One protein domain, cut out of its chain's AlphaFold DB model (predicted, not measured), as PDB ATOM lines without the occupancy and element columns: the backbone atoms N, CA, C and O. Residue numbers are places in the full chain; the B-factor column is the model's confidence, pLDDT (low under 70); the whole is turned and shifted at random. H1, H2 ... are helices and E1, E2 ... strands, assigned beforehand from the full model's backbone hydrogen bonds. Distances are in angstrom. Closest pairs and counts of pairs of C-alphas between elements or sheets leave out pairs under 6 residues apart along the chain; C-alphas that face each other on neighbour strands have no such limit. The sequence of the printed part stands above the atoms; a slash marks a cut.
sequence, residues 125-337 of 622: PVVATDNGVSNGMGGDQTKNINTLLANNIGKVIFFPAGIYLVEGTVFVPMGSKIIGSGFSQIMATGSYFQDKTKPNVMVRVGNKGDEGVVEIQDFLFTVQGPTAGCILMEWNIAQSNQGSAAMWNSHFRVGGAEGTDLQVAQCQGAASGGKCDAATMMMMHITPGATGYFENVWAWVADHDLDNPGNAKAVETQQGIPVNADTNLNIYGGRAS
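Overview. This is residues 125 to 337 of the 622 residues of an uncharacterized protein of Ramularia collo-cygni (UniProt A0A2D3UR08). The printed part is wound in stacked turns, a solenoid whose walls are two sheets of parallel strands: the branched sheet E1 E2 E4 E6 E8 E9 E11 E12, folded at the bends of E4 and E6 and where E8 runs on into E9, and the sheet E3 E5 E7 E10, partly face to face with it. H1 packs over the end of the stack at E1, E2 and E3, while loops with the short helices H2, H3 and H4 lie off to a side, and the stretch with H4 and Gln 318 reaches far out and makes much of the length. The 213 printed residues hold four named helices and twelve named strands, in the order H1, E1 to E9, H2, H3, E10 to E12, H4. The class is mixed, helices and strands, with under half of the residues, 86, in named elements. The whole is compact, with a radius of gyration of the C-alphas of 17.4 A and spans of 48 by 36 by 36 A.

Arrangement. In the twisted branched sheet, E4, residues 177 to 188, bends by 109 degrees at residue 182, and E6, residues 214 to 223, bends by 83 degrees at residue 218. They are parallel neighbours, with N 178 and O 215 at 2.9 A and N 222 and O 186 at 2.9 A. On the other side of E4 from E6 lie E1, residues 156 to 158, with N 157 and O 177 at 2.8 A, and E2, residues 163 to 166, with N 164 and O 185 at 2.8 A. On the other side of E6 from E4 lie E8, residues 245 to 248, with N 246 and O 214 at 2.8 A, and E9, residues 251 to 254, with N 221 and O 251 at 2.8 A. E8 runs on into E9 at 70 degrees. E11, residues 293 to 295, is parallel to E8, with N 247 and O 293 at 2.9 A; E12, residues 299 to 301, is parallel to E9, with N 300 and O 252 at 2.8 A. The second sheet, twisted too, runs E3, residues 170 to 172, E5, residues 200 to 205, E7, residues 230 to 235, and E10, residues 282 to 286, all parallel. N 170 and O 202 are at 2.7 A, N 202 and O 231 at 2.8 A, and N 235 and O 285 at 2.8 A. The two sheets form a sandwich, two sheets face to face, the facing parts 9.1 A centre to centre; the closest C-alphas of E6 and E7 are those of Phe 221 and Leu 232, 6.5 A apart. H1, residues 142 to 151, is on the branched sheet at a height of 8.6 A, and only grazes the other sheet. H2, residues 264 to 267, and H3, residues 275 to 278, touch only at the corner, the closest C-alphas being those of Cys 267 and Cys 276, 5.7 A apart. H4, residues 309 to 313, touches no helix. In H1 every O i to N i+4 pair is within hydrogen-bond range; in H4 0 of 1 is, with 1 of 2 O i to N i+3 pairs, and H2 and H3 are too short for O i to N i+4 pairs.

Along the chain. H1 begins at C-alpha 142 (17.373, 47.943, -21.728) and is 14.3 A long. E6 measures 22.9 A, E4 21.0 A, E7 14.2 A and E5 13.5 A. H4 ends at C-alpha 313 (54.107, 54.119, -10.144).

Size, cuts and confidence. The C-alphas farthest apart are those of Asn 151 and Gln 318, 54.3 A. The printed part has no cut, and its one long link is E4 to E5, with 11 residues. Mean pLDDT of the printed part is 87.6; residues 271 to 274, 277 to 280, 312 to 328 and 331 to 336 are under 70.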
ATOM      1  N   PRO A 125      24.402  27.453 -22.174       94.62
ATOM      2  CA  PRO A 125      23.772  28.721 -21.846       94.62
ATOM      3  C   PRO A 125      23.178  29.405 -23.082       94.62
ATOM      4  O   PRO A 125      23.621  29.206 -24.215       94.62
ATOM      5  N   VAL A 126      22.197  30.273 -22.851       96.38
ATOM      6  CA  VAL A 126      21.700  31.216 -23.857       96.38
ATOM      7  C   VAL A 126      22.619  32.434 -23.861       96.38
ATOM      8  O   VAL A 126      22.725  33.125 -22.854       96.38
ATOM      9  N   VAL A 127      23.284  32.707 -24.981       96.69
ATOM     10  CA  VAL A 127      24.244  33.815 -25.088       96.69
ATOM     11  C   VAL A 127      23.521  35.126 -25.409       96.69
ATOM     12  O   VAL A 127      22.745  35.198 -26.364       96.69
ATOM     13  N   ALA A 128      23.783  36.180 -24.634       95.56
ATOM     14  CA  ALA A 128      23.102  37.467 -24.769       95.56
ATOM     15  C   ALA A 128      23.339  38.143 -26.133       95.56
ATOM     16  O   ALA A 128      22.391  38.617 -26.762       95.56
ATOM     17  N   THR A 129      24.579  38.136 -26.628       94.88
ATOM     18  CA  THR A 129      24.951  38.763 -27.910       94.88
ATOM     19  C   THR A 129      24.330  38.066 -29.116       94.88
ATOM     20  O   THR A 129      23.911  38.731 -30.063       94.88
ATOM     21  N   ASP A 130      24.167  36.744 -29.049       95.06
ATOM     22  CA  ASP A 130      23.510  35.952 -30.099       95.06
ATOM     23  C   ASP A 130      21.999  36.238 -30.172       95.06
ATOM     24  O   ASP A 130      21.342  35.928 -31.164       95.06
ATOM     25  N   ASN A 131      21.450  36.872 -29.130       93.56
ATOM     26  CA  ASN A 131      20.051  37.273 -29.013       93.56
ATOM     27  C   ASN A 131      19.858  38.796 -29.160       93.56
ATOM     28  O   ASN A 131      18.850  39.345 -28.713       93.56
ATOM     29  N   GLY A 132      20.805  39.485 -29.804       90.62
ATOM     30  CA  GLY A 132      20.661  40.892 -30.194       90.62
ATOM     31  C   GLY A 132      20.975  41.912 -29.097       90.62
ATOM     32  O   GLY A 132      20.677  43.093 -29.275       90.62
ATOM     33  N   VAL A 133      21.578  41.490 -27.982       95.81
ATOM     34  CA  VAL A 133      22.093  42.404 -26.955       95.81
ATOM     35  C   VAL A 133      23.517  42.835 -27.324       95.81
ATOM     36  O   VAL A 133      24.429  42.014 -27.360       95.81
ATOM     37  N   SER A 134      23.731  44.123 -27.581       95.19
ATOM     38  CA  SER A 134      25.068  44.671 -27.844       95.19
ATOM     39  C   SER A 134      25.861  44.849 -26.548       95.19
ATOM     40  O   SER A 134      25.335  45.353 -25.561       95.19
ATOM     41  N   ASN A 135      27.144  44.490 -26.561       93.38
ATOM     42  CA  ASN A 135      28.078  44.619 -25.436       93.38
ATOM     43  C   ASN A 135      29.196  45.651 -25.704       93.38
ATOM     44  O   ASN A 135      30.234  45.636 -25.043       93.38
ATOM     45  N   GLY A 136      29.012  46.518 -26.705       90.31
ATOM     46  CA  GLY A 136      30.013  47.482 -27.173       90.31
ATOM     47  C   GLY A 136      29.831  48.915 -26.665       90.31
ATOM     48  O   GLY A 136      30.253  49.829 -27.365       90.31
ATOM     49  N   MET A 137      29.154  49.134 -25.527       87.88
ATOM     50  CA  MET A 137      28.830  50.468 -24.973       87.88
ATOM     51  C   MET A 137      27.981  51.357 -25.914       87.88
ATOM     52  O   MET A 137      27.903  52.569 -25.757       87.88
ATOM     53  N   GLY A 138      27.335  50.769 -26.925       85.88
ATOM     54  CA  GLY A 138      26.594  51.506 -27.950       85.88
ATOM     55  C   GLY A 138      25.090  51.265 -27.889       85.88
ATOM     56  O   GLY A 138      24.647  50.126 -28.054       85.88
ATOM     57  N   GLY A 139      24.321  52.349 -27.757       90.25
ATOM     58  CA  GLY A 139      22.855  52.352 -27.791       90.25
ATOM     59  C   GLY A 139      22.198  51.703 -26.569       90.25
ATOM     60  O   GLY A 139      22.794  50.863 -25.901       90.25
ATOM     61  N   ASP A 140      20.944  52.064 -26.303       95.62
ATOM     62  CA  ASP A 140      20.193  51.532 -25.163       95.62
ATOM     63  C   ASP A 140      19.834  50.044 -25.340       95.62
ATOM     64  O   ASP A 140      19.070  49.662 -26.233       95.62
ATOM     65  N   GLN A 141      20.367  49.196 -24.458       96.62
ATOM     66  CA  GLN A 141      20.130  47.751 -24.441       96.62
ATOM     67  C   GLN A 141      19.007  47.321 -23.496       96.62
ATOM     68  O   GLN A 141      18.677  46.133 -23.459       96.62
ATOM     69  N   THR A 142      18.373  48.249 -22.770       96.94
ATOM     70  CA  THR A 142      17.373  47.943 -21.728       96.94
ATOM     71  C   THR A 142      16.281  47.003 -22.238       96.94
ATOM     72  O   THR A 142      15.998  45.963 -21.642       96.94
ATOM     73  N   LYS A 143      15.679  47.327 -23.391       96.75
ATOM     74  CA  LYS A 143      14.596  46.522 -23.974       96.75
ATOM     75  C   LYS A 143      15.068  45.135 -24.412       96.75
ATOM     76  O   LYS A 143      14.340  44.159 -24.218       96.75
ATOM     77  N   ASN A 144      16.260  45.047 -25.000       96.81
ATOM     78  CA  ASN A 144      16.811  43.790 -25.503       96.81
ATOM     79  C   ASN A 144      17.149  42.851 -24.340       96.81
ATOM     80  O   ASN A 144      16.753  41.688 -24.373       96.81
ATOM     81  N   ILE A 145      17.778  43.375 -23.280       97.25
ATOM     82  CA  ILE A 145      18.069  42.614 -22.060       97.25
ATOM     83  C   ILE A 145      16.767  42.131 -21.414       97.25
ATOM     84  O   ILE A 145      16.614  40.937 -21.176       97.25
ATOM     85  N   ASN A 146      15.785  43.013 -21.207       97.50
ATOM     86  CA  ASN A 146      14.505  42.622 -20.605       97.50
ATOM     87  C   ASN A 146      13.777  41.543 -21.417       97.50
ATOM     88  O   ASN A 146      13.223  40.604 -20.849       97.50
ATOM     89  N   THR A 147      13.809  41.646 -22.748       97.06
ATOM     90  CA  THR A 147      13.213  40.640 -23.641       97.06
ATOM     91  C   THR A 147      13.948  39.301 -23.541       97.06
ATOM     92  O   THR A 147      13.308  38.253 -23.469       97.06
ATOM     93  N   LEU A 148      15.284  39.322 -23.505       97.25
ATOM     94  CA  LEU A 148      16.112  38.128 -23.346       97.25
ATOM     95  C   LEU A 148      15.810  37.402 -22.029       97.25
ATOM     96  O   LEU A 148      15.583  36.190 -22.049       97.25
ATOM     97  N   LEU A 149      15.790  38.142 -20.915       96.81
ATOM     98  CA  LEU A 149      15.540  37.598 -19.580       96.81
ATOM     99  C   LEU A 149      14.120  37.025 -19.472       96.81
ATOM    100  O   LEU A 149      13.946  35.889 -19.035       96.81
ATOM    101  N   ALA A 150      13.110  37.759 -19.951       96.00
ATOM    102  CA  ALA A 150      11.718  37.313 -19.916       96.00
ATOM    103  C   ALA A 150      11.466  36.045 -20.755       96.00
ATOM    104  O   ALA A 150      10.688  35.183 -20.351       96.00
ATOM    105  N   ASN A 151      12.140  35.895 -21.901       95.94
ATOM    106  CA  ASN A 151      11.955  34.745 -22.795       95.94
ATOM    107  C   ASN A 151      12.710  33.476 -22.355       95.94
ATOM    108  O   ASN A 151      12.472  32.404 -22.916       95.94
ATOM    109  N   ASN A 152      13.638  33.576 -21.397       95.19
ATOM    110  CA  ASN A 152      14.545  32.483 -21.024       95.19
ATOM    111  C   ASN A 152      14.554  32.182 -19.517       95.19
ATOM    112  O   ASN A 152      15.552  31.690 -18.990       95.19
ATOM    113  N   ILE A 153      13.435  32.421 -18.832       93.69
ATOM    114  CA  ILE A 153      13.256  32.055 -17.420       93.69
ATOM    115  C   ILE A 153      13.559  30.560 -17.213       93.69
ATOM    116  O   ILE A 153      13.116  29.707 -17.985       93.69
ATOM    117  N   GLY A 154      14.336  30.243 -16.174       91.69
ATOM    118  CA  GLY A 154      14.765  28.884 -15.838       91.69
ATOM    119  C   GLY A 154      15.971  28.369 -16.629       91.69
ATOM    120  O   GLY A 154      16.512  27.320 -16.281       91.69
ATOM    121  N   LYS A 155      16.429  29.087 -17.663       94.56
ATOM    122  CA  LYS A 155      17.679  28.780 -18.372       94.56
ATOM    123  C   LYS A 155      18.830  29.614 -17.816       94.56
ATOM    124  O   LYS A 155      18.623  30.701 -17.287       94.56
ATOM    125  N   VAL A 156      20.050  29.110 -17.988       96.38
ATOM    126  CA  VAL A 156      21.269  29.880 -17.717       96.38
ATOM    127  C   VAL A 156      21.532  30.808 -18.898       96.38
ATOM    128  O   VAL A 156      21.584  30.361 -20.045       96.38
ATOM    129  N   ILE A 157      21.680  32.098 -18.618       97.38
ATOM    130  CA  ILE A 157      21.920  33.145 -19.608       97.38
ATOM    131  C   ILE A 157      23.340  33.664 -19.410       97.38
ATOM    132  O   ILE A 157      23.696  34.130 -18.329       97.38
ATOM    133  N   PHE A 158      24.144  33.584 -20.464       97.06
ATOM    134  CA  PHE A 158      25.528  34.029 -20.465       97.06
ATOM    135  C   PHE A 158      25.662  35.396 -21.123       97.06
ATOM    136  O   PHE A 158      25.246  35.592 -22.266       97.06
ATOM    137  N   PHE A 159      26.274  36.327 -20.401       97.81
ATOM    138  CA  PHE A 159      26.634  37.656 -20.868       97.81
ATOM    139  C   PHE A 159      28.137  37.670 -21.151       97.81
ATOM    140  O   PHE A 159      28.924  37.741 -20.204       97.81
ATOM    141  N   PRO A 160      28.561  37.628 -22.429       96.94
ATOM    142  CA  PRO A 160      29.962  37.808 -22.789       96.94
ATOM    143  C   PRO A 160      30.541  39.102 -22.214       96.94
ATOM    144  O   PRO A 160      29.809  40.072 -21.993       96.94
ATOM    145  N   ALA A 161      31.861  39.121 -22.028       96.50
ATOM    146  CA  ALA A 161      32.582  40.302 -21.569       96.50
ATOM    147  C   ALA A 161      32.241  41.519 -22.440       96.50
ATOM    148  O   ALA A 161      32.182  41.421 -23.669       96.50
ATOM    149  N   GLY A 162      32.016  42.662 -21.806       95.00
ATOM    150  CA  GLY A 162      31.681  43.904 -22.485       95.00
ATOM    151  C   GLY A 162      30.818  44.807 -21.620       95.00
ATOM    152  O   GLY A 162      30.589  44.529 -20.441       95.00
ATOM    153  N   ILE A 163      30.367  45.900 -22.224       95.69
ATOM    154  CA  ILE A 163      29.653  46.980 -21.550       95.69
ATOM    155  C   ILE A 163      28.282  47.132 -22.200       95.69
ATOM    156  O   ILE A 163      28.155  47.454 -23.384       95.69
ATOM    157  N   TYR A 164      27.257  46.868 -21.403       96.69
ATOM    158  CA  TYR A 164      25.852  46.880 -21.770       96.69
ATOM    159  C   TYR A 164      25.231  48.176 -21.251       96.69
ATOM    160  O   TYR A 164      24.901  48.291 -20.069       96.69
ATOM    161  N   LEU A 165      25.118  49.167 -22.135       96.50
ATOM    162  CA  LEU A 165      24.572  50.477 -21.796       96.50
ATOM    163  C   LEU A 165      23.047  50.399 -21.654       96.50
ATOM    164  O   LEU A 165      22.371  49.843 -22.523       96.50
ATOM    165  N   VAL A 166      22.502  50.950 -20.571       96.88
ATOM    166  CA  VAL A 166      21.063  50.946 -20.283       96.88
ATOM    167  C   VAL A 166      20.577  52.349 -19.924       96.88
ATOM    168  O   VAL A 166      21.152  53.020 -19.070       96.88
ATOM    169  N   GLU A 167      19.501  52.789 -20.573       96.31
ATOM    170  CA  GLU A 167      18.826  54.070 -20.301       96.31
ATOM    171  C   GLU A 167      17.493  53.891 -19.551       96.31
ATOM    172  O   GLU A 167      16.719  54.835 -19.384       96.31
ATOM    173  N   GLY A 168      17.214  52.676 -19.072       96.06
ATOM    174  CA  GLY A 168      16.026  52.344 -18.296       96.06
ATOM    175  C   GLY A 168      16.238  51.153 -17.364       96.06
ATOM    176  O   GLY A 168      17.328  50.596 -17.256       96.06
ATOM    177  N   THR A 169      15.176  50.751 -16.664       97.44
ATOM    178  CA  THR A 169      15.249  49.648 -15.697       97.44
ATOM    179  C   THR A 169      15.353  48.283 -16.388       97.44
ATOM    180  O   THR A 169      14.447  47.865 -17.117       97.44
ATOM    181  N   VAL A 170      16.422  47.552 -16.083       97.88
ATOM    182  CA  VAL A 170      16.582  46.122 -16.346       97.88
ATOM    183  C   VAL A 170      15.852  45.331 -15.264       97.88
ATOM    184  O   VAL A 170      16.170  45.429 -14.080       97.88
ATOM    185  N   PHE A 171      14.858  44.547 -15.663       98.06
ATOM    186  CA  PHE A 171      14.081  43.698 -14.772       98.06
ATOM    187  C   PHE A 171      14.579  42.256 -14.855       98.06
ATOM    188  O   PHE A 171      14.530  41.637 -15.918       98.06
ATOM    189  N   VAL A 172      15.031  41.721 -13.721       97.69
ATOM    190  CA  VAL A 172      15.450  40.327 -13.566       97.69
ATOM    191  C   VAL A 172      14.271  39.543 -12.975       97.69
ATOM    192  O   VAL A 172      13.993  39.687 -11.780       97.69
ATOM    193  N   PRO A 173      13.539  38.749 -13.781       96.38
ATOM    194  CA  PRO A 173      12.384  37.995 -13.305       96.38
ATOM    195  C   PRO A 173      12.790  36.844 -12.376       96.38
ATOM    196  O   PRO A 173      13.902  36.317 -12.467       96.38
ATOM    197  N   MET A 174      11.855  36.396 -11.532       95.25
ATOM    198  CA  MET A 174      12.010  35.152 -10.770       95.25
ATOM    199  C   MET A 174      12.319  33.969 -11.705       95.25
ATOM    200  O   MET A 174      11.753  33.847 -12.790       95.25
ATOM    201  N   GLY A 175      13.234  33.098 -11.290       94.44
ATOM    202  CA  GLY A 175      13.758  31.980 -12.080       94.44
ATOM    203  C   GLY A 175      14.945  32.334 -12.984       94.44
ATOM    204  O   GLY A 175      15.389  31.476 -13.748       94.44
ATOM    205  N   SER A 176      15.458  33.568 -12.937       96.31
ATOM    206  CA  SER A 176      16.613  33.984 -13.746       96.31
ATOM    207  C   SER A 176      17.931  33.448 -13.199       96.31
ATOM    208  O   SER A 176      18.208  33.552 -12.006       96.31
ATOM    209  N   LYS A 177      18.781  32.943 -14.093       96.25
ATOM    210  CA  LYS A 177      20.159  32.540 -13.790       96.25
ATOM    211  C   LYS A 177      21.084  33.224 -14.782       96.25
ATOM    212  O   LYS A 177      21.090  32.857 -15.957       96.25
ATOM    213  N   ILE A 178      21.806  34.247 -14.341       97.00
ATOM    214  CA  ILE A 178      22.652  35.071 -15.206       97.00
ATOM    215  C   ILE A 178      24.117  34.948 -14.799       97.00
ATOM    216  O   ILE A 178      24.466  35.074 -13.625       97.00
ATOM    217  N   ILE A 179      24.973  34.718 -15.791       96.69
ATOM    218  CA  ILE A 179      26.420  34.583 -15.616       96.69
ATOM    219  C   ILE A 179      27.152  35.553 -16.547       96.69
ATOM    220  O   ILE A 179      26.848  35.638 -17.740       96.69
ATOM    221  N   GLY A 180      28.091  36.313 -16.000       96.00
ATOM    222  CA  GLY A 180      28.988  37.190 -16.744       96.00
ATOM    223  C   GLY A 180      30.300  36.502 -17.126       96.00
ATOM    224  O   GLY A 180      30.550  35.342 -16.800       96.00
ATOM    225  N   SER A 181      31.166  37.233 -17.823       93.56
ATOM    226  CA  SER A 181      32.519  36.792 -18.164       93.56
ATOM    227  C   SER A 181      33.483  37.951 -17.994       93.56
ATOM    228  O   SER A 181      33.393  38.929 -18.729       93.56
ATOM    229  N   GLY A 182      34.432  37.833 -17.063       87.31
ATOM    230  CA  GLY A 182      35.417  38.891 -16.815       87.31
ATOM    231  C   GLY A 182      34.777  40.215 -16.387       87.31
ATOM    232  O   GLY A 182      35.205  41.262 -16.861       87.31
ATOM    233  N   PHE A 183      33.750  40.150 -15.529       91.44
ATOM    234  CA  PHE A 183      32.956  41.291 -15.060       91.44
ATOM    235  C   PHE A 183      32.178  42.001 -16.173       91.44
ATOM    236  O   PHE A 183      32.457  43.144 -16.538       91.44
ATOM    237  N   SER A 184      31.160  41.317 -16.699       96.62
ATOM    238  CA  SER A 184      30.229  41.894 -17.675       96.62
ATOM    239  C   SER A 184      29.520  43.106 -17.068       96.62
ATOM    240  O   SER A 184      28.918  42.998 -15.997       96.62
ATOM    241  N   GLN A 185      29.604  44.263 -17.729       95.75
ATOM    242  CA  GLN A 185      29.211  45.530 -17.113       95.75
ATOM    243  C   GLN A 185      27.807  45.948 -17.537       95.75
ATOM    244  O   GLN A 185      27.579  46.182 -18.721       95.75
ATOM    245  N   ILE A 186      26.882  46.104 -16.590       96.62
ATOM    246  CA  ILE A 186      25.619  46.812 -16.839       96.62
ATOM    247  C   ILE A 186      25.832  48.268 -16.432       96.62
ATOM    248  O   ILE A 186      26.109  48.547 -15.265       96.62
ATOM    249  N   MET A 187      25.751  49.177 -17.402       95.62
ATOM    250  CA  MET A 187      26.116  50.581 -17.232       95.62
ATOM    251  C   MET A 187      24.901  51.485 -17.436       95.62
ATOM    252  O   MET A 187      24.418  51.623 -18.558       95.62
ATOM    253  N   ALA A 188      24.410  52.115 -16.366       94.75
ATOM    254  CA  ALA A 188      23.315  53.082 -16.454       94.75
ATOM    255  C   ALA A 188      23.783  54.427 -17.014       94.75
ATOM    256  O   ALA A 188      24.818  54.947 -16.599       94.75
ATOM    257  N   THR A 189      22.980  55.030 -17.889       93.31
ATOM    258  CA  THR A 189      23.157  56.418 -18.334       93.31
ATOM    259  C   THR A 189      21.831  57.066 -18.746       93.31
ATOM    260  O   THR A 189      20.786  56.420 -18.790       93.31
ATOM    261  N   GLY A 190      21.862  58.358 -19.062       90.62
ATOM    262  CA  GLY A 190      20.723  59.084 -19.620       90.62
ATOM    263  C   GLY A 190      19.817  59.756 -18.586       90.62
ATOM    264  O   GLY A 190      19.979  59.638 -17.370       90.62
ATOM    265  N   SER A 191      18.841  60.517 -19.088       91.38
ATOM    266  CA  SER A 191      17.980  61.396 -18.277       91.38
ATOM    267  C   SER A 191      17.071  60.649 -17.299       91.38
ATOM    268  O   SER A 191      16.699  61.210 -16.269       91.38
ATOM    269  N   TYR A 192      16.762  59.378 -17.575       92.38
ATOM    270  CA  TYR A 192      15.960  58.523 -16.698       92.38
ATOM    271  C   TYR A 192      16.570  58.384 -15.294       92.38
ATOM    272  O   TYR A 192      15.843  58.319 -14.304       92.38
ATOM    273  N   PHE A 193      17.901  58.418 -15.185       92.19
ATOM    274  CA  PHE A 193      18.619  58.253 -13.921       92.19
ATOM    275  C   PHE A 193      19.156  59.563 -13.332       92.19
ATOM    276  O   PHE A 193      19.899  59.526 -12.358       92.19
ATOM    277  N   GLN A 194      18.830  60.730 -13.888       88.44
ATOM    278  CA  GLN A 194      19.430  62.004 -13.461       88.44
ATOM    279  C   GLN A 194      18.735  62.669 -12.266       88.44
ATOM    280  O   GLN A 194      19.364  63.452 -11.558       88.44
ATOM    281  N   ASP A 195      17.453  62.391 -12.030       85.44
ATOM    282  CA  ASP A 195      16.672  63.103 -11.015       85.44
ATOM    283  C   ASP A 195      16.862  62.502  -9.615       85.44
ATOM    284  O   ASP A 195      16.243  61.505  -9.244       85.44
ATOM    285  N   LYS A 196      17.679  63.162  -8.789       79.06
ATOM    286  CA  LYS A 196      17.896  62.768  -7.388       79.06
ATOM    287  C   LYS A 196      16.643  62.849  -6.505       79.06
ATOM    288  O   LYS A 196      16.593  62.216  -5.456       79.06
ATOM    289  N   THR A 197      15.633  63.631  -6.885       81.69
ATOM    290  CA  THR A 197      14.375  63.735  -6.124       81.69
ATOM    291  C   THR A 197      13.381  62.634  -6.485       81.69
ATOM    292  O   THR A 197      12.456  62.372  -5.716       81.69
ATOM    293  N   LYS A 198      13.592  61.967  -7.626       86.00
ATOM    294  CA  LYS A 198      12.780  60.859  -8.138       86.00
ATOM    295  C   LYS A 198      13.698  59.718  -8.581       86.00
ATOM    296  O   LYS A 198      13.857  59.498  -9.784       86.00
ATOM    297  N   PRO A 199      14.332  59.024  -7.624       88.75
ATOM    298  CA  PRO A 199      15.312  58.008  -7.953       88.75
ATOM    299  C   PRO A 199      14.677  56.852  -8.733       88.75
ATOM    300  O   PRO A 199      13.561  56.423  -8.434       88.75
ATOM    301  N   ASN A 200      15.412  56.337  -9.716       92.69
ATOM    302  CA  ASN A 200      15.013  55.209 -10.548       92.69
ATOM    303  C   ASN A 200      16.028  54.074 -10.436       92.69
ATOM    304  O   ASN A 200      17.234  54.291 -10.335       92.69
ATOM    305  N   VAL A 201      15.520  52.847 -10.484       95.00
ATOM    306  CA  VAL A 201      16.322  51.629 -10.347       95.00
ATOM    307  C   VAL A 201      16.901  51.218 -11.698       95.00
ATOM    308  O   VAL A 201      16.156  51.142 -12.678       95.00
ATOM    309  N   MET A 202      18.199  50.917 -11.752       96.00
ATOM    310  CA  MET A 202      18.853  50.324 -12.921       96.00
ATOM    311  C   MET A 202      18.542  48.832 -13.010       96.00
ATOM    312  O   MET A 202      17.941  48.418 -13.992       96.00
ATOM    313  N   VAL A 203      18.885  48.031 -12.000       97.69
ATOM    314  CA  VAL A 203      18.579  46.590 -11.970       97.69
ATOM    315  C   VAL A 203      17.559  46.296 -10.881       97.69
ATOM    316  O   VAL A 203      17.837  46.459  -9.697       97.69
ATOM    317  N   ARG A 204      16.368  45.845 -11.270       97.88
ATOM    318  CA  ARG A 204      15.331  45.393 -10.336       97.88
ATOM    319  C   ARG A 204      15.279  43.873 -10.324       97.88
ATOM    320  O   ARG A 204      14.930  43.267 -11.337       97.88
ATOM    321  N   VAL A 205      15.591  43.275  -9.179       97.69
ATOM    322  CA  VAL A 205      15.586  41.823  -8.978       97.69
ATOM    323  C   VAL A 205      14.276  41.394  -8.328       97.69
ATOM    324  O   VAL A 205      14.082  41.570  -7.124       97.69
ATOM    325  N   GLY A 206      13.377  40.842  -9.146       96.50
ATOM    326  CA  GLY A 206      12.008  40.507  -8.755       96.50
ATOM    327  C   GLY A 206      11.139  41.730  -8.432       96.50
ATOM    328  O   GLY A 206      11.604  42.871  -8.325       96.50
ATOM    329  N   ASN A 207       9.841  41.491  -8.286       95.19
ATOM    330  CA  ASN A 207       8.899  42.433  -7.694       95.19
ATOM    331  C   ASN A 207       8.770  42.189  -6.189       95.19
ATOM    332  O   ASN A 207       9.148  41.143  -5.664       95.19
ATOM    333  N   LYS A 208       8.214  43.171  -5.477       93.19
ATOM    334  CA  LYS A 208       7.911  43.020  -4.050       93.19
ATOM    335  C   LYS A 208       6.899  41.894  -3.851       93.19
ATOM    336  O   LYS A 208       5.824  41.933  -4.445       93.19
ATOM    337  N   GLY A 209       7.241  40.946  -2.984       91.50
ATOM    338  CA  GLY A 209       6.433  39.757  -2.718       91.50
ATOM    339  C   GLY A 209       6.697  38.587  -3.669       91.50
ATOM    340  O   GLY A 209       6.097  37.535  -3.472       91.50
ATOM    341  N   ASP A 210       7.584  38.735  -4.660       95.00
ATOM    342  CA  ASP A 210       8.029  37.594  -5.459       95.00
ATOM    343  C   ASP A 210       8.901  36.677  -4.592       95.00
ATOM    344  O   ASP A 210       9.830  37.132  -3.924       95.00
ATOM    345  N   GLU A 211       8.637  35.376  -4.657       95.62
ATOM    346  CA  GLU A 211       9.429  34.333  -4.011       95.62
ATOM    347  C   GLU A 211       9.904  33.341  -5.076       95.62
ATOM    348  O   GLU A 211       9.113  32.862  -5.895       95.62
ATOM    349  N   GLY A 212      11.201  33.043  -5.124       94.50
ATOM    350  CA  GLY A 212      11.729  32.205  -6.194       94.50
ATOM    351  C   GLY A 212      13.230  31.979  -6.154       94.50
ATOM    352  O   GLY A 212      13.859  32.002  -5.100       94.50
ATOM    353  N   VAL A 213      13.780  31.703  -7.337       95.19
ATOM    354  CA  VAL A 213      15.209  31.469  -7.563       95.19
ATOM    355  C   VAL A 213      15.762  32.616  -8.400       95.19
ATOM    356  O   VAL A 213      15.232  32.877  -9.477       95.19
ATOM    357  N   VAL A 214      16.823  33.278  -7.955       97.12
ATOM    358  CA  VAL A 214      17.618  34.197  -8.778       97.12
ATOM    359  C   VAL A 214      19.090  33.964  -8.477       97.12
ATOM    360  O   VAL A 214      19.503  34.038  -7.327       97.12
ATOM    361  N   GLU A 215      19.886  33.717  -9.512       97.00
ATOM    362  CA  GLU A 215      21.332  33.519  -9.393       97.00
ATOM    363  C   GLU A 215      22.042  34.551 -10.287       97.00
ATOM    364  O   GLU A 215      21.818  34.569 -11.501       97.00
ATOM    365  N   ILE A 216      22.869  35.425  -9.698       97.50
ATOM    366  CA  ILE A 216      23.652  36.457 -10.408       97.50
ATOM    367  C   ILE A 216      25.144  36.232 -10.161       97.50
ATOM    368  O   ILE A 216      25.571  36.128  -9.010       97.50
ATOM    369  N   GLN A 217      25.950  36.156 -11.222       96.25
ATOM    370  CA  GLN A 217      27.382  35.868 -11.097       96.25
ATOM    371  C   GLN A 217      28.254  36.671 -12.060       96.25
ATOM    372  O   GLN A 217      27.912  36.790 -13.234       96.25
ATOM    373  N   ASP A 218      29.427  37.113 -11.599       96.56
ATOM    374  CA  ASP A 218      30.484  37.712 -12.430       96.56
ATOM    375  C   ASP A 218      30.054  38.994 -13.187       96.56
ATOM    376  O   ASP A 218      30.474  39.229 -14.326       96.56
ATOM    377  N   PHE A 219      29.224  39.836 -12.556       97.62
ATOM    378  CA  PHE A 219      28.781  41.131 -13.096       97.62
ATOM    379  C   PHE A 219      29.461  42.328 -12.429       97.62
ATOM    380  O   PHE A 219      29.855  42.287 -11.266       97.62
ATOM    381  N   LEU A 220      29.529  43.436 -13.163       96.69
ATOM    382  CA  LEU A 220      29.844  44.751 -12.616       96.69
ATOM    383  C   LEU A 220      28.695  45.714 -12.916       96.69
ATOM    384  O   LEU A 220      28.340  45.948 -14.069       96.69
ATOM    385  N   PHE A 221      28.106  46.291 -11.881       96.19
ATOM    386  CA  PHE A 221      27.053  47.290 -12.000       96.19
ATOM    387  C   PHE A 221      27.683  48.677 -11.871       96.19
ATOM    388  O   PHE A 221      28.314  48.982 -10.861       96.19
ATOM    389  N   THR A 222      27.555  49.505 -12.905       93.88
ATOM    390  CA  THR A 222      28.241  50.802 -12.988       93.88
ATOM    391  C   THR A 222      27.359  51.864 -13.634       93.88
ATOM    392  O   THR A 222      26.239  51.601 -14.071       93.88
ATOM    393  N   VAL A 223      27.871  53.086 -13.694       92.56
ATOM    394  CA  VAL A 223      27.232  54.231 -14.343       92.56
ATOM    395  C   VAL A 223      28.162  54.888 -15.358       92.56
ATOM    396  O   VAL A 223      29.386  54.802 -15.236       92.56
ATOM    397  N   GLN A 224      27.560  55.587 -16.315       91.44
ATOM    398  CA  GLN A 224      28.180  56.661 -17.079       91.44
ATOM    399  C   GLN A 224      27.463  57.965 -16.715       91.44
ATOM    400  O   GLN A 224      26.298  58.164 -17.077       91.44
ATOM    401  N   GLY A 225      28.142  58.812 -15.939       82.25
ATOM    402  CA  GLY A 225      27.549  60.000 -15.327       82.25
ATOM    403  C   GLY A 225      27.210  61.106 -16.337       82.25
ATOM    404  O   GLY A 225      27.810  61.177 -17.409       82.25
ATOM    405  N   PRO A 226      26.283  62.027 -16.002       85.69
ATOM    406  CA  PRO A 226      25.558  62.156 -14.734       85.69
ATOM    407  C   PRO A 226      24.281  61.284 -14.642       85.69
ATOM    408  O   PRO A 226      23.450  61.278 -15.546       85.69
ATOM    409  N   THR A 227      24.095  60.629 -13.496       87.88
ATOM    410  CA  THR A 227      23.058  59.655 -13.077       87.88
ATOM    411  C   THR A 227      22.690  59.760 -11.567       87.88
ATOM    412  O   THR A 227      22.592  58.764 -10.847       87.88
ATOM    413  N   ALA A 228      22.470  60.982 -11.056       84.62
ATOM    414  CA  ALA A 228      22.301  61.293  -9.621       84.62
ATOM    415  C   ALA A 228      21.124  60.583  -8.918       84.62
ATOM    416  O   ALA A 228      21.102  60.440  -7.699       84.62
ATOM    417  N   GLY A 229      20.106  60.188  -9.677       87.19
ATOM    418  CA  GLY A 229      18.926  59.462  -9.215       87.19
ATOM    419  C   GLY A 229      19.032  57.948  -9.377       87.19
ATOM    420  O   GLY A 229      18.050  57.255  -9.135       87.19
ATOM    421  N   CYS A 230      20.175  57.408  -9.806       90.94
ATOM    422  CA  CYS A 230      20.308  55.976 -10.059       90.94
ATOM    423  C   CYS A 230      20.387  55.162  -8.761       90.94
ATOM    424  O   CYS A 230      21.250  55.404  -7.915       90.94
ATOM    425  N   ILE A 231      19.524  54.161  -8.621       92.19
ATOM    426  CA  ILE A 231      19.708  53.052  -7.684       92.19
ATOM    427  C   ILE A 231      20.249  51.881  -8.507       92.19
ATOM    428  O   ILE A 231      19.500  51.327  -9.312       92.19
ATOM    429  N   LEU A 232      21.527  51.513  -8.355       94.25
ATOM    430  CA  LEU A 232      22.148  50.500  -9.225       94.25
ATOM    431  C   LEU A 232      21.418  49.156  -9.140       94.25
ATOM    432  O   LEU A 232      21.119  48.556 -10.173       94.25
ATOM    433  N   MET A 233      21.070  48.712  -7.930       96.00
ATOM    434  CA  MET A 233      20.268  47.509  -7.739       96.00
ATOM    435  C   MET A 233      19.227  47.658  -6.632       96.00
ATOM    436  O   MET A 233      19.531  48.070  -5.514       96.00
ATOM    437  N   GLU A 234      18.000  47.253  -6.944       96.25
ATOM    438  CA  GLU A 234      16.931  47.001  -5.982       96.25
ATOM    439  C   GLU A 234      16.662  45.494  -5.926       96.25
ATOM    440  O   GLU A 234      16.304  44.878  -6.934       96.25
ATOM    441  N   TRP A 235      16.836  44.909  -4.747       96.81
ATOM    442  CA  TRP A 235      16.626  43.497  -4.474       96.81
ATOM    443  C   TRP A 235      15.304  43.311  -3.731       96.81
ATOM    444  O   TRP A 235      15.186  43.686  -2.563       96.81
ATOM    445  N   ASN A 236      14.302  42.761  -4.422       97.06
ATOM    446  CA  ASN A 236      12.947  42.584  -3.889       97.06
ATOM    447  C   ASN A 236      12.567  41.123  -3.643       97.06
ATOM    448  O   ASN A 236      11.637  40.862  -2.883       97.06
ATOM    449  N   ILE A 237      13.237  40.189  -4.317       95.75
ATOM    450  CA  ILE A 237      12.863  38.780  -4.293       95.75
ATOM    451  C   ILE A 237      13.168  38.130  -2.933       95.75
ATOM    452  O   ILE A 237      14.209  38.378  -2.316       95.75
ATOM    453  N   ALA A 238      12.264  37.262  -2.487       95.06
ATOM    454  CA  ALA A 238      12.481  36.317  -1.403       95.06
ATOM    455  C   ALA A 238      12.943  34.958  -1.955       95.06
ATOM    456  O   ALA A 238      12.570  34.526  -3.046       95.06
ATOM    457  N   GLN A 239      13.780  34.264  -1.201       92.19
ATOM    458  CA  GLN A 239      14.301  32.961  -1.575       92.19
ATOM    459  C   GLN A 239      13.211  31.901  -1.370       92.19
ATOM    460  O   GLN A 239      12.635  31.807  -0.292       92.19
ATOM    461  N   SER A 240      12.955  31.084  -2.392       92.88
ATOM    462  CA  SER A 240      12.045  29.924  -2.284       92.88
ATOM    463  C   SER A 240      12.631  28.777  -1.457       92.88
ATOM    464  O   SER A 240      11.929  28.023  -0.793       92.88
ATOM    465  N   ASN A 241      13.952  28.631  -1.522       91.31
ATOM    466  CA  ASN A 241      14.759  27.717  -0.724       91.31
ATOM    467  C   ASN A 241      16.011  28.466  -0.256       91.31
ATOM    468  O   ASN A 241      16.416  29.442  -0.894       91.31
ATOM    469  N   GLN A 242      16.647  28.014   0.822       91.12
ATOM    470  CA  GLN A 242      17.862  28.648   1.336       91.12
ATOM    471  C   GLN A 242      18.946  28.735   0.244       91.12
ATOM    472  O   GLN A 242      19.254  27.736  -0.405       91.12
ATOM    473  N   GLY A 243      19.445  29.946  -0.023       89.75
ATOM    474  CA  GLY A 243      20.445  30.222  -1.066       89.75
ATOM    475  C   GLY A 243      19.913  30.299  -2.501       89.75
ATOM    476  O   GLY A 243      20.667  30.556  -3.435       89.75
ATOM    477  N   SER A 244      18.606  30.123  -2.715       93.88
ATOM    478  CA  SER A 244      18.029  30.182  -4.068       93.88
ATOM    479  C   SER A 244      17.982  31.591  -4.667       93.88
ATOM    480  O   SER A 244      17.928  31.722  -5.886       93.88
ATOM    481  N   ALA A 245      18.011  32.635  -3.838       96.00
ATOM    482  CA  ALA A 245      18.167  34.018  -4.267       96.00
ATOM    483  C   ALA A 245      19.553  34.499  -3.825       96.00
ATOM    484  O   ALA A 245      19.781  34.729  -2.638       96.00
ATOM    485  N   ALA A 246      20.494  34.597  -4.760       96.69
ATOM    486  CA  ALA A 246      21.897  34.755  -4.420       96.69
ATOM    487  C   ALA A 246      22.727  35.453  -5.506       96.69
ATOM    488  O   ALA A 246      22.413  35.414  -6.702       96.69
ATOM    489  N   MET A 247      23.811  36.089  -5.067       97.00
ATOM    490  CA  MET A 247      24.754  36.799  -5.919       97.00
ATOM    491  C   MET A 247      26.196  36.513  -5.490       97.00
ATOM    492  O   MET A 247      26.542  36.649  -4.316       97.00
ATOM    493  N   TRP A 248      27.036  36.159  -6.463       97.06
ATOM    494  CA  TRP A 248      28.445  35.823  -6.254       97.06
ATOM    495  C   TRP A 248      29.357  36.643  -7.152       97.06
ATOM    496  O   TRP A 248      29.054  36.825  -8.336       97.06
ATOM    497  N   ASN A 249      30.507  37.064  -6.619       95.75
ATOM    498  CA  ASN A 249      31.579  37.707  -7.393       95.75
ATOM    499  C   ASN A 249      31.034  38.802  -8.327       95.75
ATOM    500  O   ASN A 249      31.320  38.823  -9.523       95.75
ATOM    501  N   SER A 250      30.118  39.616  -7.807       96.31
ATOM    502  CA  SER A 250      29.436  40.659  -8.565       96.31
ATOM    503  C   SER A 250      29.531  41.954  -7.785       96.31
ATOM    504  O   SER A 250      29.238  41.988  -6.590       96.31
ATOM    505  N   HIS A 251      29.974  43.012  -8.448       96.31
ATOM    506  CA  HIS A 251      30.435  44.226  -7.785       96.31
ATOM    507  C   HIS A 251      29.675  45.450  -8.293       96.31
ATOM    508  O   HIS A 251      29.106  45.445  -9.386       96.31
ATOM    509  N   PHE A 252      29.696  46.518  -7.511       94.69
ATOM    510  CA  PHE A 252      29.200  47.835  -7.873       94.69
ATOM    511  C   PHE A 252      30.393  48.778  -7.933       94.69
ATOM    512  O   PHE A 252      31.147  48.874  -6.966       94.69
ATOM    513  N   ARG A 253      30.563  49.474  -9.055       92.44
ATOM    514  CA  ARG A 253      31.596  50.498  -9.214       92.44
ATOM    515  C   ARG A 253      30.959  51.785  -9.687       92.44
ATOM    516  O   ARG A 253      30.270  51.804 -10.700       92.44
ATOM    517  N   VAL A 254      31.239  52.871  -8.987       90.62
ATOM    518  CA  VAL A 254      30.731  54.194  -9.336       90.62
ATOM    519  C   VAL A 254      31.909  55.084  -9.724       90.62
ATOM    520  O   VAL A 254      32.589  55.629  -8.860       90.62
ATOM    521  N   GLY A 255      32.125  55.221 -11.035       88.56
ATOM    522  CA  GLY A 255      33.197  56.027 -11.630       88.56
ATOM    523  C   GLY A 255      34.591  55.398 -11.552       88.56
ATOM    524  O   GLY A 255      34.723  54.189 -11.357       88.56
ATOM    525  N   GLY A 256      35.626  56.218 -11.765       86.81
ATOM    526  CA  GLY A 256      37.035  55.818 -11.644       86.81
ATOM    527  C   GLY A 256      37.511  54.813 -12.690       86.81
ATOM    528  O   GLY A 256      38.391  54.008 -12.397       86.81
ATOM    529  N   ALA A 257      36.896  54.809 -13.873       89.50
ATOM    530  CA  ALA A 257      37.287  53.943 -14.978       89.50
ATOM    531  C   ALA A 257      36.891  54.523 -16.339       89.50
ATOM    532  O   ALA A 257      35.964  55.338 -16.437       89.50
ATOM    533  N   GLU A 258      37.555  54.056 -17.390       89.12
ATOM    534  CA  GLU A 258      37.305  54.471 -18.767       89.12
ATOM    535  C   GLU A 258      35.838  54.248 -19.176       89.12
ATOM    536  O   GLU A 258      35.228  53.210 -18.898       89.12
ATOM    537  N   GLY A 259      35.253  55.250 -19.837       87.25
ATOM    538  CA  GLY A 259      33.867  55.224 -20.316       87.25
ATOM    539  C   GLY A 259      32.806  55.593 -19.274       87.25
ATOM    540  O   GLY A 259      31.642  55.746 -19.632       87.25
ATOM    541  N   THR A 260      33.181  55.794 -18.006       88.75
ATOM    542  CA  THR A 260      32.239  56.233 -16.956       88.75
ATOM    543  C   THR A 260      31.940  57.736 -16.984       88.75
ATOM    544  O   THR A 260      31.020  58.183 -16.301       88.75
ATOM    545  N   ASP A 261      32.723  58.529 -17.725       88.88
ATOM    546  CA  ASP A 261      32.726  60.003 -17.682       88.88
ATOM    547  C   ASP A 261      32.905  60.589 -16.263       88.88
ATOM    548  O   ASP A 261      32.573  61.746 -15.990       88.88
ATOM    549  N   LEU A 262      33.472  59.785 -15.362       86.81
ATOM    550  CA  LEU A 262      33.739  60.084 -13.958       86.81
ATOM    551  C   LEU A 262      35.193  59.708 -13.625       86.81
ATOM    552  O   LEU A 262      35.462  58.960 -12.688       86.81
ATOM    553  N   GLN A 263      36.131  60.177 -14.444       86.12
ATOM    554  CA  GLN A 263      37.573  59.961 -14.299       86.12
ATOM    555  C   GLN A 263      38.252  61.219 -13.742       86.12
ATOM    556  O   GLN A 263      37.605  62.249 -13.509       86.12
ATOM    557  N   VAL A 264      39.575  61.169 -13.558       82.94
ATOM    558  CA  VAL A 264      40.376  62.332 -13.115       82.94
ATOM    559  C   VAL A 264      40.109  63.557 -13.996       82.94
ATOM    560  O   VAL A 264      39.939  64.661 -13.482       82.94
ATOM    561  N   ALA A 265      39.967  63.368 -15.312       82.75
ATOM    562  CA  ALA A 265      39.726  64.455 -16.263       82.75
ATOM    563  C   ALA A 265      38.445  65.268 -15.980       82.75
ATOM    564  O   ALA A 265      38.375  66.444 -16.345       82.75
ATOM    565  N   GLN A 266      37.437  64.661 -15.352       83.69
ATOM    566  CA  GLN A 266      36.162  65.298 -15.028       83.69
ATOM    567  C   GLN A 266      36.055  65.667 -13.544       83.69
ATOM    568  O   GLN A 266      35.427  66.678 -13.226       83.69
ATOM    569  N   CYS A 267      36.635  64.854 -12.654       83.56
ATOM    570  CA  CYS A 267      36.303  64.844 -11.226       83.56
ATOM    571  C   CYS A 267      37.460  65.135 -10.269       83.56
ATOM    572  O   CYS A 267      37.267  65.102  -9.051       83.56
ATOM    573  N   GLN A 268      38.644  65.470 -10.783       83.00
ATOM    574  CA  GLN A 268      39.765  65.850  -9.930       83.00
ATOM    575  C   GLN A 268      39.475  67.147  -9.163       83.00
ATOM    576  O   GLN A 268      39.191  68.184  -9.764       83.00
ATOM    577  N   GLY A 269      39.536  67.091  -7.827       71.00
ATOM    578  CA  GLY A 269      39.256  68.241  -6.959       71.00
ATOM    579  C   GLY A 269      37.859  68.847  -7.141       71.00
ATOM    580  O   GLY A 269      37.645  70.009  -6.790       71.00
ATOM    581  N   ALA A 270      36.909  68.099  -7.716       70.19
ATOM    582  CA  ALA A 270      35.581  68.617  -8.009       70.19
ATOM    583  C   ALA A 270      34.839  68.994  -6.717       70.19
ATOM    584  O   ALA A 270      34.743  68.205  -5.771       70.19
ATOM    585  N   ALA A 271      34.307  70.217  -6.686       67.19
ATOM    586  CA  ALA A 271      33.383  70.651  -5.647       67.19
ATOM    587  C   ALA A 271      32.023  69.967  -5.826       67.19
ATOM    588  O   ALA A 271      31.655  69.593  -6.942       67.19
ATOM    589  N   SER A 272      31.272  69.863  -4.732       67.19
ATOM    590  CA  SER A 272      29.889  69.405  -4.774       67.19
ATOM    591  C   SER A 272      29.000  70.346  -5.613       67.19
ATOM    592  O   SER A 272      29.263  71.542  -5.735       67.19
ATOM    593  N   GLY A 273      27.909  69.827  -6.171       61.16
ATOM    594  CA  GLY A 273      26.981  70.460  -7.102       61.16
ATOM    595  C   GLY A 273      27.308  70.257  -8.588       61.16
ATOM    596  O   GLY A 273      26.669  70.902  -9.419       61.16
ATOM    597  N   GLY A 274      28.287  69.409  -8.940       69.44
ATOM    598  CA  GLY A 274      28.814  69.270 -10.304       69.44
ATOM    599  C   GLY A 274      28.415  67.992 -11.056       69.44
ATOM    600  O   GLY A 274      27.522  67.246 -10.664       69.44
ATOM    601  N   LYS A 275      29.110  67.709 -12.170       72.56
ATOM    602  CA  LYS A 275      28.920  66.471 -12.959       72.56
ATOM    603  C   LYS A 275      29.303  65.204 -12.181       72.56
ATOM    604  O   LYS A 275      28.735  64.147 -12.429       72.56
ATOM    605  N   CYS A 276      30.218  65.341 -11.225       76.12
ATOM    606  CA  CYS A 276      30.734  64.262 -10.384       76.12
ATOM    607  C   CYS A 276      29.831  63.946  -9.189       76.12
ATOM    608  O   CYS A 276      29.937  62.878  -8.592       76.12
ATOM    609  N   ASP A 277      28.901  64.850  -8.877       64.50
ATOM    610  CA  ASP A 277      27.889  64.661  -7.840       64.50
ATOM    611  C   ASP A 277      26.742  63.770  -8.264       64.50
ATOM    612  O   ASP A 277      25.939  63.304  -7.455       64.50
ATOM    613  N   ALA A 278      26.633  63.574  -9.565       57.06
ATOM    614  CA  ALA A 278      25.554  62.850 -10.165       57.06
ATOM    615  C   ALA A 278      25.902  61.374 -10.335       57.06
ATOM    616  O   ALA A 278      25.379  60.754 -11.234       57.06
ATOM    617  N   ALA A 279      26.801  60.782  -9.557       60.00
ATOM    618  CA  ALA A 279      27.298  59.461  -9.918       60.00
ATOM    619  C   ALA A 279      26.246  58.357  -9.692       60.00
ATOM    620  O   ALA A 279      25.870  57.654 -10.620       60.00
ATOM    621  N   THR A 280      25.667  58.237  -8.502       66.75
ATOM    622  CA  THR A 280      24.525  57.337  -8.256       66.75
ATOM    623  C   THR A 280      23.875  57.721  -6.938       66.75
ATOM    624  O   THR A 280      24.577  58.177  -6.049       66.75
ATOM    625  N   MET A 281      22.571  57.511  -6.761       71.62
ATOM    626  CA  MET A 281      21.893  57.724  -5.478       71.62
ATOM    627  C   MET A 281      22.253  56.638  -4.450       71.62
ATOM    628  O   MET A 281      22.496  56.941  -3.284       71.62
ATOM    629  N   MET A 282      22.240  55.369  -4.867       79.94
ATOM    630  CA  MET A 282      22.437  54.207  -3.996       79.94
ATOM    631  C   MET A 282      22.972  53.022  -4.804       79.94
ATOM    632  O   MET A 282      22.532  52.798  -5.929       79.94
ATOM    633  N   MET A 283      23.900  52.248  -4.238       86.06
ATOM    634  CA  MET A 283      24.464  51.081  -4.927       86.06
ATOM    635  C   MET A 283      23.554  49.852  -4.798       86.06
ATOM    636  O   MET A 283      23.215  49.220  -5.792       86.06
ATOM    637  N   MET A 284      23.084  49.546  -3.592       90.94
ATOM    638  CA  MET A 284      22.248  48.372  -3.362       90.94
ATOM    639  C   MET A 284      21.148  48.671  -2.349       90.94
ATOM    640  O   MET A 284      21.407  49.254  -1.300       90.94
ATOM    641  N   HIS A 285      19.924  48.256  -2.672       92.69
ATOM    642  CA  HIS A 285      18.750  48.406  -1.821       92.69
ATOM    643  C   HIS A 285      18.021  47.080  -1.681       92.69
ATOM    644  O   HIS A 285      17.374  46.627  -2.622       92.69
ATOM    645  N   ILE A 286      18.108  46.469  -0.505       93.56
ATOM    646  CA  ILE A 286      17.333  45.273  -0.169       93.56
ATOM    647  C   ILE A 286      16.034  45.744   0.478       93.56
ATOM    648  O   ILE A 286      16.065  46.450   1.488       93.56
ATOM    649  N   THR A 287      14.896  45.414  -0.128       91.88
ATOM    650  CA  THR A 287      13.596  45.925   0.324       91.88
ATOM    651  C   THR A 287      12.960  45.031   1.398       91.88
ATOM    652  O   THR A 287      13.359  43.877   1.568       91.88
ATOM    653  N   PRO A 288      11.966  45.537   2.158       90.81
ATOM    654  CA  PRO A 288      11.293  44.738   3.178       90.81
ATOM    655  C   PRO A 288      10.654  43.471   2.599       90.81
ATOM    656  O   PRO A 288       9.922  43.536   1.611       90.81
ATOM    657  N   GLY A 289      10.906  42.335   3.248       88.81
ATOM    658  CA  GLY A 289      10.432  41.015   2.820       88.81
ATOM    659  C   GLY A 289      11.357  40.299   1.832       88.81
ATOM    660  O   GLY A 289      11.160  39.112   1.595       88.81
ATOM    661  N   ALA A 290      12.374  40.976   1.296       93.75
ATOM    662  CA  ALA A 290      13.370  40.344   0.446       93.75
ATOM    663  C   ALA A 290      14.411  39.579   1.278       93.75
ATOM    664  O   ALA A 290      14.720  39.937   2.417       93.75
ATOM    665  N   THR A 291      14.996  38.541   0.688       94.88
ATOM    666  CA  THR A 291      16.080  37.755   1.297       94.88
ATOM    667  C   THR A 291      17.147  37.478   0.250       94.88
ATOM    668  O   THR A 291      16.814  37.339  -0.929       94.88
ATOM    669  N   GLY A 292      18.404  37.312   0.650       94.12
ATOM    670  CA  GLY A 292      19.433  36.898  -0.296       94.12
ATOM    671  C   GLY A 292      20.728  36.437   0.353       94.12
ATOM    672  O   GLY A 292      21.004  36.766   1.506       94.12
ATOM    673  N   TYR A 293      21.508  35.676  -0.414       96.38
ATOM    674  CA  TYR A 293      22.883  35.297  -0.097       96.38
ATOM    675  C   TYR A 293      23.851  36.101  -0.969       96.38
ATOM    676  O   TYR A 293      23.743  36.094  -2.196       96.38
ATOM    677  N   PHE A 294      24.797  36.798  -0.345       96.25
ATOM    678  CA  PHE A 294      25.725  37.697  -1.029       96.25
ATOM    679  C   PHE A 294      27.154  37.320  -0.660       96.25
ATOM    680  O   PHE A 294      27.548  37.455   0.495       96.25
ATOM    681  N   GLU A 295      27.932  36.863  -1.636       95.81
ATOM    682  CA  GLU A 295      29.314  36.437  -1.416       95.81
ATOM    683  C   GLU A 295      30.253  37.131  -2.397       95.81
ATOM    684  O   GLU A 295      30.029  37.137  -3.611       95.81
ATOM    685  N   ASN A 296      31.333  37.702  -1.860       94.88
ATOM    686  CA  ASN A 296      32.308  38.473  -2.628       94.88
ATOM    687  C   ASN A 296      31.637  39.586  -3.460       94.88
ATOM    688  O   ASN A 296      31.715  39.626  -4.690       94.88
ATOM    689  N   VAL A 297      30.931  40.474  -2.759       94.94
ATOM    690  CA  VAL A 297      30.270  41.652  -3.325       94.94
ATOM    691  C   VAL A 297      31.017  42.878  -2.835       94.94
ATOM    692  O   VAL A 297      31.158  43.083  -1.633       94.94
ATOM    693  N   TRP A 298      31.493  43.698  -3.768       94.69
ATOM    694  CA  TRP A 298      32.198  44.935  -3.440       94.69
ATOM    695  C   TRP A 298      31.404  46.105  -3.984       94.69
ATOM    696  O   TRP A 298      31.122  46.141  -5.179       94.69
ATOM    697  N   ALA A 299      31.011  47.028  -3.114       92.44
ATOM    698  CA  ALA A 299      30.323  48.248  -3.489       92.44
ATOM    699  C   ALA A 299      31.281  49.430  -3.311       92.44
ATOM    700  O   ALA A 299      31.524  49.869  -2.191       92.44
ATOM    701  N   TRP A 300      31.864  49.893  -4.416       91.56
ATOM    702  CA  TRP A 300      32.951  50.865  -4.427       91.56
ATOM    703  C   TRP A 300      32.541  52.145  -5.157       91.56
ATOM    704  O   TRP A 300      32.212  52.137  -6.350       91.56
ATOM    705  N   VAL A 301      32.580  53.262  -4.435       88.88
ATOM    706  CA  VAL A 301      32.578  54.602  -5.031       88.88
ATOM    707  C   VAL A 301      34.026  55.016  -5.207       88.88
ATOM    708  O   VAL A 301      34.791  54.963  -4.251       88.88
ATOM    709  N   ALA A 302      34.395  55.391  -6.429       88.31
ATOM    710  CA  ALA A 302      35.795  55.529  -6.770       88.31
ATOM    711  C   ALA A 302      36.483  56.683  -6.031       88.31
ATOM    712  O   ALA A 302      36.125  57.849  -6.201       88.31
ATOM    713  N   ASP A 303      37.498  56.338  -5.239       83.44
ATOM    714  CA  ASP A 303      38.390  57.274  -4.549       83.44
ATOM    715  C   ASP A 303      39.636  57.640  -5.382       83.44
ATOM    716  O   ASP A 303      40.303  58.644  -5.127       83.44
ATOM    717  N   HIS A 304      39.918  56.853  -6.421       84.06
ATOM    718  CA  HIS A 304      40.952  57.097  -7.423       84.06
ATOM    719  C   HIS A 304      40.535  56.515  -8.780       84.06
ATOM    720  O   HIS A 304      39.611  55.711  -8.886       84.06
ATOM    721  N   ASP A 305      41.204  56.946  -9.847       84.44
ATOM    722  CA  ASP A 305      40.922  56.483 -11.207       84.44
ATOM    723  C   ASP A 305      41.797  55.283 -11.531       84.44
ATOM    724  O   ASP A 305      43.013  55.433 -11.622       84.44
ATOM    725  N   LEU A 306      41.187  54.107 -11.688       86.94
ATOM    726  CA  LEU A 306      41.872  52.832 -11.912       86.94
ATOM    727  C   LEU A 306      42.690  52.829 -13.203       86.94
ATOM    728  O   LEU A 306      43.769  52.237 -13.241       86.94
ATOM    729  N   ASP A 307      42.195  53.512 -14.234       85.31
ATOM    730  CA  ASP A 307      42.788  53.520 -15.570       85.31
ATOM    731  C   ASP A 307      43.808  54.660 -15.745       85.31
ATOM    732  O   ASP A 307      44.392  54.829 -16.820       85.31
ATOM    733  N   ASN A 308      44.093  55.421 -14.679       80.25
ATOM    734  CA  ASN A 308      45.140  56.433 -14.687       80.25
ATOM    735  C   ASN A 308      46.532  55.775 -14.822       80.25
ATOM    736  O   ASN A 308      46.971  55.056 -13.915       80.25
ATOM    737  N   PRO A 309      47.311  56.085 -15.882       77.69
ATOM    738  CA  PRO A 309      48.661  55.542 -16.062       77.69
ATOM    739  C   PRO A 309      49.629  55.858 -14.907       77.69
ATOM    740  O   PRO A 309      50.658  55.192 -14.761       77.69
ATOM    741  N   GLY A 310      49.335  56.881 -14.096       71.94
ATOM    742  CA  GLY A 310      50.097  57.253 -12.903       71.94
ATOM    743  C   GLY A 310      50.098  56.186 -11.805       71.94
ATOM    744  O   GLY A 310      51.121  56.021 -11.137       71.94
ATOM    745  N   ASN A 311      49.029  55.390 -11.687       70.12
ATOM    746  CA  ASN A 311      48.904  54.356 -10.652       70.12
ATOM    747  C   ASN A 311      49.946  53.241 -10.795       70.12
ATOM    748  O   ASN A 311      50.339  52.629  -9.807       70.12
ATOM    749  N   ALA A 312      50.478  53.015 -12.000       63.97
ATOM    750  CA  ALA A 312      51.558  52.051 -12.224       63.97
ATOM    751  C   ALA A 312      52.865  52.408 -11.479       63.97
ATOM    752  O   ALA A 312      53.789  51.599 -11.425       63.97
ATOM    753  N   LYS A 313      52.966  53.626 -10.931       65.25
ATOM    754  CA  LYS A 313      54.107  54.119 -10.144       65.25
ATOM    755  C   LYS A 313      53.788  54.237  -8.650       65.25
ATOM    756  O   LYS A 313      54.557  54.871  -7.920       65.25
ATOM    757  N   ALA A 314      52.656  53.689  -8.217       65.12
ATOM    758  CA  ALA A 314      52.219  53.745  -6.837       65.12
ATOM    759  C   ALA A 314      53.144  52.905  -5.932       65.12
ATOM    760  O   ALA A 314      53.494  51.777  -6.276       65.12
ATOM    761  N   VAL A 315      53.561  53.451  -4.785       62.47
ATOM    762  CA  VAL A 315      54.404  52.750  -3.794       62.47
ATOM    763  C   VAL A 315      53.772  52.872  -2.415       62.47
ATOM    764  O   VAL A 315      53.442  53.973  -2.006       62.47
ATOM    765  N   GLU A 316      53.621  51.777  -1.681       63.03
ATOM    766  CA  GLU A 316      52.987  51.759  -0.354       63.03
ATOM    767  C   GLU A 316      53.647  52.737   0.648       63.03
ATOM    768  O   GLU A 316      54.875  52.769   0.785       63.03
ATOM    769  N   THR A 317      52.844  53.550   1.351       65.00
ATOM    770  CA  THR A 317      53.329  54.380   2.472       65.00
ATOM    771  C   THR A 317      53.214  53.656   3.808       65.00
ATOM    772  O   THR A 317      52.442  52.719   3.975       65.00
ATOM    773  N   GLN A 318      53.891  54.201   4.822       62.12
ATOM    774  CA  GLN A 318      53.684  53.828   6.227       62.12
ATOM    775  C   GLN A 318      52.246  54.041   6.729       62.12
ATOM    776  O   GLN A 318      51.891  53.506   7.772       62.12
ATOM    777  N   GLN A 319      51.433  54.832   6.025       60.72
ATOM    778  CA  GLN A 319      50.050  55.124   6.398       60.72
ATOM    779  C   GLN A 319      49.049  54.184   5.708       60.72
ATOM    780  O   GLN A 319      47.855  54.354   5.918       60.72
ATOM    781  N   GLY A 320      49.516  53.212   4.911       60.25
ATOM    782  CA  GLY A 320      48.675  52.256   4.177       60.25
ATOM    783  C   GLY A 320      48.176  52.759   2.817       60.25
ATOM    784  O   GLY A 320      47.616  51.990   2.047       60.25
ATOM    785  N   ILE A 321      48.425  54.031   2.481       67.25
ATOM    786  CA  ILE A 321      48.004  54.645   1.212       67.25
ATOM    787  C   ILE A 321      49.190  54.719   0.241       67.25
ATOM    788  O   ILE A 321      50.257  55.164   0.656       67.25
ATOM    789  N   PRO A 322      49.076  54.330  -1.038       61.72
ATOM    790  CA  PRO A 322      50.202  54.413  -1.965       61.72
ATOM    791  C   PRO A 322      50.620  55.856  -2.326       61.72
ATOM    792  O   PRO A 322      49.804  56.674  -2.744       61.72
ATOM    793  N   VAL A 323      51.920  56.165  -2.258       58.69
ATOM    794  CA  VAL A 323      52.549  57.356  -2.856       58.69
ATOM    795  C   VAL A 323      52.339  57.309  -4.367       58.69
ATOM    796  O   VAL A 323      52.704  56.311  -4.978       58.69
ATOM    797  N   ASN A 324      51.848  58.394  -4.974       54.41
ATOM    798  CA  ASN A 324      51.567  58.569  -6.414       54.41
ATOM    799  C   ASN A 324      50.231  58.015  -6.940       54.41
ATOM    800  O   ASN A 324      49.967  58.193  -8.130       54.41
ATOM    801  N   ALA A 325      49.388  57.392  -6.111       59.59
ATOM    802  CA  ALA A 325      47.979  57.240  -6.473       59.59
ATOM    803  C   ALA A 325      47.321  58.628  -6.388       59.59
ATOM    804  O   ALA A 325      47.441  59.305  -5.366       59.59
ATOM    805  N   ASP A 326      46.689  59.095  -7.469       64.12
ATOM    806  CA  ASP A 326      45.962  60.371  -7.451       64.12
ATOM    807  C   ASP A 326      44.619  60.164  -6.740       64.12
ATOM    808  O   ASP A 326      43.598  59.878  -7.365       64.12
ATOM    809  N   THR A 327      44.648  60.256  -5.410       63.06
ATOM    810  CA  THR A 327      43.485  60.094  -4.524       63.06
ATOM    811  C   THR A 327      42.632  61.363  -4.430       63.06
ATOM    812  O   THR A 327      41.740  61.458  -3.591       63.06
ATOM    813  N   ASN A 328      42.909  62.377  -5.261       66.38
ATOM    814  CA  ASN A 328      42.114  63.601  -5.357       66.38
ATOM    815  C   ASN A 328      40.970  63.442  -6.379       66.38
ATOM    816  O   ASN A 328      40.640  64.374  -7.117       66.38
ATOM    817  N   LEU A 329      40.379  62.248  -6.461       71.94
ATOM    818  CA  LEU A 329      39.199  61.992  -7.274       71.94
ATOM    819  C   LEU A 329      37.947  62.148  -6.405       71.94
ATOM    820  O   LEU A 329      37.695  61.353  -5.506       71.94
ATOM    821  N   ASN A 330      37.145  63.177  -6.684       74.56
ATOM    822  CA  ASN A 330      35.937  63.460  -5.912       74.56
ATOM    823  C   ASN A 330      34.698  63.027  -6.685       74.56
ATOM    824  O   ASN A 330      34.184  63.769  -7.524       74.56
ATOM    825  N   ILE A 331      34.204  61.831  -6.379       69.94
ATOM    826  CA  ILE A 331      32.949  61.305  -6.912       69.94
ATOM    827  C   ILE A 331      31.936  61.240  -5.775       69.94
ATOM    828  O   ILE A 331      32.149  60.541  -4.787       69.94
ATOM    829  N   TYR A 332      30.813  61.950  -5.914       64.81
ATOM    830  CA  TYR A 332      29.769  61.929  -4.893       64.81
ATOM    831  C   TYR A 332      28.676  60.936  -5.285       64.81
ATOM    832  O   TYR A 332      27.795  61.208  -6.107       64.81
ATOM    833  N   GLY A 333      28.746  59.757  -4.674       56.62
ATOM    834  CA  GLY A 333      27.776  58.679  -4.823       56.62
ATOM    835  C   GLY A 333      26.516  58.875  -3.985       56.62
ATOM    836  O   GLY A 333      26.178  57.998  -3.204       56.62
ATOM    837  N   GLY A 334      25.771  59.974  -4.124       62.72
ATOM    838  CA  GLY A 334      24.417  59.933  -3.563       62.72
ATOM    839  C   GLY A 334      24.363  59.919  -2.049       62.72
ATOM    840  O   GLY A 334      24.998  60.701  -1.346       62.72
ATOM    841  N   ARG A 335      23.575  58.959  -1.577       69.12
ATOM    842  CA  ARG A 335      23.532  58.464  -0.203       69.12
ATOM    843  C   ARG A 335      24.686  57.510   0.061       69.12
ATOM    844  O   ARG A 335      25.283  57.562   1.135       69.12
ATOM    845  N   ALA A 336      24.981  56.663  -0.924       62.97
ATOM    846  CA  ALA A 336      25.989  55.625  -0.837       62.97
ATOM    847  C   ALA A 336      27.381  56.225  -0.611       62.97
ATOM    848  O   ALA A 336      27.901  57.016  -1.398       62.97
ATOM    849  N   SER A 337      27.994  55.844   0.499       74.56
ATOM    850  CA  SER A 337      29.312  56.308   0.933       74.56
ATOM    851  C   SER A 337      29.373  57.783   1.341       74.56
ATOM    852  O   SER A 337      30.224  58.124   2.143       74.56
TER     853      SER A 337